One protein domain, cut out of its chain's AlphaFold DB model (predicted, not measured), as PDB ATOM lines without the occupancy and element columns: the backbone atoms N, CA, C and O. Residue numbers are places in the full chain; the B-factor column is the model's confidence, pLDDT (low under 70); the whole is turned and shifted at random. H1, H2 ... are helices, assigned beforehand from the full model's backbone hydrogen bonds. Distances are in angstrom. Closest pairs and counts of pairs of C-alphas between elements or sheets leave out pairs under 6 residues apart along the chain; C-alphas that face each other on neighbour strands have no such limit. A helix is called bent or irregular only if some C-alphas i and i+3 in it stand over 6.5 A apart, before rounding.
ATOM      1  N   TRP A 215     204.107 239.340 243.693       84.31
ATOM      2  CA  TRP A 215     203.127 240.345 244.097       84.31
ATOM      3  C   TRP A 215     203.689 241.358 245.084       84.31
ATOM      4  O   TRP A 215     203.522 242.556 244.861       84.31
ATOM      5  N   THR A 216     204.392 240.928 246.134       85.69
ATOM      6  CA  THR A 216     205.059 241.876 247.043       85.69
ATOM      7  C   THR A 216     206.152 242.667 246.344       85.69
ATOM      8  O   THR A 216     206.278 243.858 246.612       85.69
ATOM      9  N   THR A 217     206.861 242.069 245.382       83.56
ATOM     10  CA  THR A 217     207.835 242.801 244.558       83.56
ATOM     11  C   THR A 217     207.157 243.893 243.718       83.56
ATOM     12  O   THR A 217     207.614 245.033 243.697       83.56
ATOM     13  N   ALA A 218     206.037 243.582 243.057       82.69
ATOM     14  CA  ALA A 218     205.289 244.563 242.270       82.69
ATOM     15  C   ALA A 218     204.704 245.688 243.143       82.69
ATOM     16  O   ALA A 218     204.792 246.857 242.771       82.69
ATOM     17  N   MET A 219     204.155 245.350 244.318       86.75
ATOM     18  CA  MET A 219     203.670 246.339 245.290       86.75
ATOM     19  C   MET A 219     204.797 247.265 245.746       86.75
ATOM     20  O   MET A 219     204.617 248.476 245.772       86.75
ATOM     21  N   GLN A 220     205.981 246.718 246.016       83.94
ATOM     22  CA  GLN A 220     207.141 247.504 246.412       83.94
ATOM     23  C   GLN A 220     207.556 248.520 245.337       83.94
ATOM     24  O   GLN A 220     207.822 249.674 245.666       83.94
ATOM     25  N   PHE A 221     207.580 248.132 244.057       82.44
ATOM     26  CA  PHE A 221     207.876 249.070 242.969       82.44
ATOM     27  C   PHE A 221     206.795 250.147 242.807       82.44
ATOM     28  O   PHE A 221     207.127 251.307 242.568       82.44
ATOM     29  N   ALA A 222     205.518 249.797 242.979       83.88
ATOM     30  CA  ALA A 222     204.427 250.770 242.982       83.88
ATOM     31  C   ALA A 222     204.549 251.766 244.146       83.88
ATOM     32  O   ALA A 222     204.454 252.975 243.936       83.88
ATOM     33  N   ASP A 223     204.829 251.278 245.354       86.19
ATOM     34  CA  ASP A 223     205.014 252.114 246.541       86.19
ATOM     35  C   ASP A 223     206.218 253.047 246.383       86.19
ATOM     36  O   ASP A 223     206.141 254.219 246.751       86.19
ATOM     37  N   TYR A 224     207.311 252.570 245.778       85.06
ATOM     38  CA  TYR A 224     208.465 253.412 245.472       85.06
ATOM     39  C   TYR A 224     208.085 254.619 244.638       85.06
ATOM     40  O   TYR A 224     208.415 255.741 245.028       85.06
ATOM     41  N   ASN A 225     207.357 254.385 243.549       83.19
ATOM     42  CA  ASN A 225     206.926 255.445 242.660       83.19
ATOM     43  C   ASN A 225     205.967 256.413 243.356       83.19
ATOM     44  O   ASN A 225     206.134 257.626 243.268       83.19
ATOM     45  N   LEU A 226     204.998 255.902 244.121       86.19
ATOM     46  CA  LEU A 226     204.045 256.743 244.849       86.19
ATOM     47  C   LEU A 226     204.731 257.629 245.896       86.19
ATOM     48  O   LEU A 226     204.407 258.814 246.005       86.19
ATOM     49  N   ILE A 227     205.692 257.087 246.646       84.00
ATOM     50  CA  ILE A 227     206.444 257.851 247.650       84.00
ATOM     51  C   ILE A 227     207.392 258.841 246.958       84.00
ATOM     52  O   ILE A 227     207.479 259.992 247.382       84.00
ATOM     53  N   SER A 228     208.053 258.430 245.872       80.81
ATOM     54  CA  SER A 228     208.891 259.294 245.029       80.81
ATOM     55  C   SER A 228     208.096 260.506 244.524       80.81
ATOM     56  O   SER A 228     208.504 261.647 244.736       80.81
ATOM     57  N   ASN A 229     206.886 260.277 244.005       81.00
ATOM     58  CA  ASN A 229     205.958 261.327 243.584       81.00
ATOM     59  C   ASN A 229     205.543 262.238 244.750       81.00
ATOM     60  O   ASN A 229     205.551 263.460 244.607       81.00
ATOM     61  N   TYR A 230     205.209 261.669 245.913       83.06
ATOM     62  CA  TYR A 230     204.830 262.441 247.103       83.06
ATOM     63  C   TYR A 230     205.954 263.369 247.588       83.06
ATOM     64  O   TYR A 230     205.691 264.488 248.027       83.06
ATOM     65  N   LEU A 231     207.204 262.914 247.498       80.19
ATOM     66  CA  LEU A 231     208.386 263.667 247.915       80.19
ATOM     67  C   LEU A 231     208.932 264.602 246.825       80.19
ATOM     68  O   LEU A 231     209.868 265.349 247.102       80.19
ATOM     69  N   GLY A 232     208.372 264.563 245.611       76.88
ATOM     70  CA  GLY A 232     208.865 265.327 244.463       76.88
ATOM     71  C   GLY A 232     210.201 264.821 243.908       76.88
ATOM     72  O   GLY A 232     210.954 265.599 243.339       76.88
ATOM     73  N   LEU A 233     210.516 263.534 244.079       74.56
ATOM     74  CA  LEU A 233     211.795 262.914 243.705       74.56
ATOM     75  C   LEU A 233     211.738 262.181 242.360       74.56
ATOM     76  O   LEU A 233     212.369 261.142 242.174       74.56
ATOM     77  N   GLN A 234     210.996 262.732 241.404       71.69
ATOM     78  CA  GLN A 234     210.899 262.159 240.067       71.69
ATOM     79  C   GLN A 234     212.192 262.404 239.284       71.69
ATOM     80  O   GLN A 234     212.677 263.533 239.187       71.69
ATOM     81  N   MET A 235     212.745 261.341 238.700       65.00
ATOM     82  CA  MET A 235     213.887 261.470 237.799       65.00
ATOM     83  C   MET A 235     213.466 262.187 236.510       65.00
ATOM     84  O   MET A 235     212.506 261.765 235.865       65.00
ATOM     85  N   PRO A 236     214.186 263.240 236.099       64.56
ATOM     86  CA  PRO A 236     213.936 263.906 234.832       64.56
ATOM     87  C   PRO A 236     214.343 263.014 233.657       64.56
ATOM     88  O   PRO A 236     215.357 262.320 233.709       64.56
ATOM     89  N   GLU A 237     213.578 263.082 232.568       59.72
ATOM     90  CA  GLU A 237     213.758 262.244 231.368       59.72
ATOM     91  C   GLU A 237     215.056 262.536 230.586       59.72
ATOM     92  O   GLU A 237     215.440 261.777 229.699       59.72
ATOM     93  N   GLY A 238     215.763 263.621 230.922       59.62
ATOM     94  CA  GLY A 238     217.000 264.037 230.268       59.62
ATOM     95  C   GLY A 238     218.120 264.391 231.252       59.62
ATOM     96  O   GLY A 238     217.861 264.758 232.402       59.62
ATOM     97  N   PRO A 239     219.388 264.359 230.796       56.47
ATOM     98  CA  PRO A 239     220.559 264.625 231.637       56.47
ATOM     99  C   PRO A 239     220.573 266.040 232.239       56.47
ATOM    100  O   PRO A 239     221.245 266.281 233.240       56.47
ATOM    101  N   GLU A 240     219.813 266.971 231.660       62.62
ATOM    102  CA  GLU A 240     219.752 268.371 232.092       62.62
ATOM    103  C   GLU A 240     219.078 268.560 233.461       62.62
ATOM    104  O   GLU A 240     219.410 269.502 234.178       62.62
ATOM    105  N   GLY A 241     218.199 267.640 233.874       65.06
ATOM    106  CA  GLY A 241     217.541 267.700 235.183       65.06
ATOM    107  C   GLY A 241     218.272 266.938 236.298       65.06
ATOM    108  O   GLY A 241     217.836 266.951 237.447       65.06
ATOM    109  N   PHE A 242     219.394 266.268 236.009       65.56
ATOM    110  CA  PHE A 242     220.084 265.441 237.008       65.56
ATOM    111  C   PHE A 242     220.563 266.258 238.220       65.56
ATOM    112  O   PHE A 242     220.480 265.802 239.358       65.56
ATOM    113  N   PHE A 243     221.031 267.491 238.002       66.12
ATOM    114  CA  PHE A 243     221.488 268.360 239.091       66.12
ATOM    115  C   PHE A 243     220.342 268.888 239.962       66.12
ATOM    116  O   PHE A 243     220.525 268.985 241.175       66.12
ATOM    117  N   SER A 244     219.176 269.199 239.382       68.44
ATOM    118  CA  SER A 244     217.990 269.580 240.162       68.44
ATOM    119  C   SER A 244     217.460 268.391 240.953       68.44
ATOM    120  O   SER A 244     217.239 268.520 242.147       68.44
ATOM    121  N   PHE A 245     217.412 267.207 240.339       70.88
ATOM    122  CA  PHE A 245     217.073 265.967 241.033       70.88
ATOM    123  C   PHE A 245     218.016 265.678 242.212       70.88
ATOM    124  O   PHE A 245     217.562 265.363 243.304       70.88
ATOM    125  N   MET A 246     219.334 265.821 242.029       69.12
ATOM    126  CA  MET A 246     220.299 265.636 243.122       69.12
ATOM    127  C   MET A 246     220.142 266.693 244.220       69.12
ATOM    128  O   MET A 246     220.356 266.379 245.390       69.12
ATOM    129  N   ALA A 247     219.771 267.926 243.869       70.62
ATOM    130  CA  ALA A 247     219.434 268.947 244.852       70.62
ATOM    131  C   ALA A 247     218.186 268.536 245.644       70.62
ATOM    132  O   ALA A 247     218.266 268.467 246.864       70.62
ATOM    133  N   ASP A 248     217.103 268.138 244.973       74.06
ATOM    134  CA  ASP A 248     215.859 267.683 245.604       74.06
ATOM    135  C   ASP A 248     216.071 266.418 246.455       74.06
ATOM    136  O   ASP A 248     215.537 266.299 247.559       74.06
ATOM    137  N   LEU A 249     216.941 265.501 246.024       71.69
ATOM    138  CA  LEU A 249     217.343 264.323 246.793       71.69
ATOM    139  C   LEU A 249     218.120 264.685 248.074       71.69
ATOM    140  O   LEU A 249     218.031 263.968 249.072       71.69
ATOM    141  N   LEU A 250     218.880 265.781 248.062       69.38
ATOM    142  CA  LEU A 250     219.655 266.259 249.213       69.38
ATOM    143  C   LEU A 250     218.860 267.208 250.120       69.38
ATOM    144  O   LEU A 250     219.174 267.308 251.307       69.38
ATOM    145  N   THR A 251     217.865 267.913 249.578       71.06
ATOM    146  CA  THR A 251     217.063 268.916 250.295       71.06
ATOM    147  C   THR A 251     215.637 268.473 250.593       71.06
ATOM    148  O   THR A 251     214.877 269.256 251.165       71.06
ATOM    149  N   ASN A 252     215.248 267.248 250.227       72.75
ATOM    150  CA  ASN A 252     213.958 266.708 250.641       72.75
ATOM    151  C   ASN A 252     213.841 266.673 252.171       72.75
ATOM    152  O   ASN A 252     214.817 266.721 252.922       72.75
ATOM    153  N   GLY A 253     212.600 266.573 252.642       69.88
ATOM    154  CA  GLY A 253     212.300 266.512 254.070       69.88
ATOM    155  C   GLY A 253     212.766 265.232 254.775       69.88
ATOM    156  O   GLY A 253     212.497 265.100 255.969       69.88
ATOM    157  N   LEU A 254     213.419 264.288 254.081       75.25
ATOM    158  CA  LEU A 254     213.887 263.030 254.656       75.25
ATOM    159  C   LEU A 254     215.368 263.093 255.026       75.25
ATOM    160  O   LEU A 254     216.261 263.245 254.196       75.25
ATOM    161  N   LEU A 255     215.649 262.844 256.300       76.44
ATOM    162  CA  LEU A 255     217.005 262.596 256.765       76.44
ATOM    163  C   LEU A 255     217.542 261.299 256.134       76.44
ATOM    164  O   LEU A 255     216.800 260.318 256.060       76.44
ATOM    165  N   PRO A 256     218.843 261.213 255.797       74.00
ATOM    166  CA  PRO A 256     219.479 259.987 255.299       74.00
ATOM    167  C   PRO A 256     219.184 258.734 256.142       74.00
ATOM    168  O   PRO A 256     219.069 257.633 255.617       74.00
ATOM    169  N   THR A 257     219.004 258.900 257.455       79.38
ATOM    170  CA  THR A 257     218.662 257.816 258.384       79.38
ATOM    171  C   THR A 257     217.219 257.329 258.273       79.38
ATOM    172  O   THR A 257     216.942 256.231 258.733       79.38
ATOM    173  N   GLN A 258     216.298 258.114 257.705       81.62
ATOM    174  CA  GLN A 258     214.886 257.748 257.520       81.62
ATOM    175  C   GLN A 258     214.664 256.900 256.260       81.62
ATOM    176  O   GLN A 258     213.717 256.118 256.212       81.62
ATOM    177  N   TRP A 259     215.561 256.992 255.276       77.94
ATOM    178  CA  TRP A 259     215.467 256.277 254.000       77.94
ATOM    179  C   TRP A 259     215.320 254.755 254.140       77.94
ATOM    180  O   TRP A 259     214.364 254.213 253.579       77.94
ATOM    181  N   PRO A 260     216.150 254.055 254.942       81.31
ATOM    182  CA  PRO A 260     215.986 252.617 255.132       81.31
ATOM    183  C   PRO A 260     214.674 252.233 255.822       81.31
ATOM    184  O   PRO A 260     214.203 251.124 255.617       81.31
ATOM    185  N   PHE A 261     214.069 253.119 256.619       81.69
ATOM    186  CA  PHE A 261     212.789 252.835 257.281       81.69
ATOM    187  C   PHE A 261     211.587 253.012 256.352       81.69
ATOM    188  O   PHE A 261     210.582 252.336 256.539       81.69
ATOM    189  N   ILE A 262     211.683 253.919 255.379       78.88
ATOM    190  CA  ILE A 262     210.601 254.207 254.429       78.88
ATOM    191  C   ILE A 262     210.656 253.238 253.256       78.88
ATOM    192  O   ILE A 262     209.658 252.617 252.914       78.88
ATOM    193  N   TYR A 263     211.835 253.093 252.660       75.62
ATOM    194  CA  TYR A 263     211.993 252.282 251.467       75.62
ATOM    195  C   TYR A 263     212.401 250.850 251.793       75.62
ATOM    196  O   TYR A 263     212.199 249.991 250.953       75.62
ATOM    197  N   GLY A 264     212.987 250.571 252.964       76.00
ATOM    198  CA  GLY A 264     213.632 249.286 253.290       76.00
ATOM    199  C   GLY A 264     215.104 249.198 252.850       76.00
ATOM    200  O   GLY A 264     215.754 248.177 253.061       76.00
ATOM    201  N   HIS A 265     215.623 250.249 252.195       74.31
ATOM    202  CA  HIS A 265     216.895 250.267 251.454       74.31
ATOM    203  C   HIS A 265     217.476 251.686 251.435       74.31
ATOM    204  O   HIS A 265     216.817 252.659 251.799       74.31
ATOM    205  N   LEU A 266     218.702 251.811 250.929       70.31
ATOM    206  CA  LEU A 266     219.273 253.095 250.523       70.31
ATOM    207  C   LEU A 266     218.557 253.653 249.267       70.31
ATOM    208  O   LEU A 266     218.027 252.869 248.478       70.31
ATOM    209  N   PRO A 267     218.580 254.984 249.040       66.88
ATOM    210  CA  PRO A 267     217.810 255.681 247.990       66.88
ATOM    211  C   PRO A 267     218.071 255.230 246.544       66.88
ATOM    212  O   PRO A 267     217.333 255.608 245.646       66.88
ATOM    213  N   VAL A 268     219.102 254.424 246.288       70.69
ATOM    214  CA  VAL A 268     219.466 253.987 244.931       70.69
ATOM    215  C   VAL A 268     218.380 253.107 244.305       70.69
ATOM    216  O   VAL A 268     218.055 253.268 243.133       70.69
ATOM    217  N   ASN A 269     217.785 252.203 245.083       71.94
ATOM    218  CA  ASN A 269     216.804 251.244 244.576       71.94
ATOM    219  C   ASN A 269     215.511 251.891 244.046       71.94
ATOM    220  O   ASN A 269     215.124 251.542 242.931       71.94
ATOM    221  N   PRO A 270     214.844 252.814 244.771       70.19
ATOM    222  CA  PRO A 270     213.648 253.476 244.247       70.19
ATOM    223  C   PRO A 270     213.931 254.296 242.985       70.19
ATOM    224  O   PRO A 270     213.149 254.236 242.046       70.19
ATOM    225  N   VAL A 271     215.084 254.965 242.902       69.81
ATOM    226  CA  VAL A 271     215.469 255.773 241.729       69.81
ATOM    227  C   VAL A 271     215.705 254.906 240.492       69.81
ATOM    228  O   VAL A 271     215.208 255.205 239.407       69.81
ATOM    229  N   VAL A 272     216.453 253.810 240.646       70.31
ATOM    230  CA  VAL A 272     216.715 252.865 239.550       70.31
ATOM    231  C   VAL A 272     215.425 252.166 239.116       70.31
ATOM    232  O   VAL A 272     215.210 251.971 237.923       70.31
ATOM    233  N   SER A 273     214.556 251.822 240.069       74.75
ATOM    234  CA  SER A 273     213.242 251.234 239.797       74.75
ATOM    235  C   SER A 273     212.339 252.184 239.008       74.75
ATOM    236  O   SER A 273     211.754 251.770 238.010       74.75
ATOM    237  N   ASP A 274     212.240 253.447 239.430       74.38
ATOM    238  CA  ASP A 274     211.419 254.451 238.751       74.38
ATOM    239  C   ASP A 274     211.838 254.596 237.289       74.38
ATOM    240  O   ASP A 274     210.996 254.471 236.404       74.38
ATOM    241  N   LEU A 275     213.141 254.739 237.021       71.06
ATOM    242  CA  LEU A 275     213.671 254.794 235.657       71.06
ATOM    243  C   LEU A 275     213.391 253.537 234.831       71.06
ATOM    244  O   LEU A 275     213.159 253.630 233.628       71.06
ATOM    245  N   ALA A 276     213.496 252.363 235.446       69.38
ATOM    246  CA  ALA A 276     213.413 251.103 234.723       69.38
ATOM    247  C   ALA A 276     211.977 250.753 234.313       69.38
ATOM    248  O   ALA A 276     211.781 250.143 233.264       69.38
ATOM    249  N   PHE A 277     210.984 251.111 235.133       72.50
ATOM    250  CA  PHE A 277     209.624 250.583 234.987       72.50
ATOM    251  C   PHE A 277     208.568 251.638 234.670       72.50
ATOM    252  O   PHE A 277     207.626 251.344 233.935       72.50
ATOM    253  N   PHE A 278     208.694 252.856 235.199       75.00
ATOM    254  CA  PHE A 278     207.600 253.824 235.142       75.00
ATOM    255  C   PHE A 278     207.518 254.668 233.869       75.00
ATOM    256  O   PHE A 278     206.388 255.004 233.524       75.00
ATOM    257  N   PRO A 279     208.595 254.924 233.088       70.38
ATOM    258  CA  PRO A 279     208.449 255.527 231.768       70.38
ATOM    259  C   PRO A 279     207.424 254.778 230.915       70.38
ATOM    260  O   PRO A 279     206.513 255.401 230.385       70.38
TER     261      PRO A 279
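What this domain is: This is residues 215 to 279 of the 293 residues of an uncharacterized protein of Marinobacter sp. LQ44 (UniProt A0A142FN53). Helices H1 and H4 cross nearly at right angles, with short H3 near their crossing and H2 set off to one side; residues 238 to 243, mostly of H2, stick out. The 65 printed residues include four named helices, H1 to H4 in chain order, and no named strand: all helix, compact, radius of gyration of the C-alphas 11.5 A, spans 35 by 28 by 17 A.

How they stand to each other: H1, residues 215 to 231, touches H4, residues 268 to 277, with residues 221 to 228 alone, about perpendicular at 76 degrees; their closest C-alphas, Tyr 224 and Pro 270, are 5.3 A apart. H3, residues 259 to 263, is close to H1 but not clearly touching, the closest C-alphas, Tyr 224 and Tyr 263, 7.0 A apart. H2, residues 239 to 251, is apart from H1, H3 and H4. Each O i to N i+4 pair is within hydrogen-bond range in H1, H3 and H4; in H2, 7 of 9.

Where its parts are: H1 spans 24.2 A from C-alpha 215 at (203.127, 240.345, 244.097). H2, 19.5 A, is irregular: C-alphas 240 and 243 are 7.2 A apart. H3 spans 5.9 A; H4, 14.4 A, ends at C-alpha 277 (209.624, 250.583, 234.987).

The domain as a whole: The farthest C-alphas, Trp 215 and Glu 240, are 34.7 A apart. The printed part has no cut and no long link. Sixteen residues, among them 235 to 244, have pLDDT under 70.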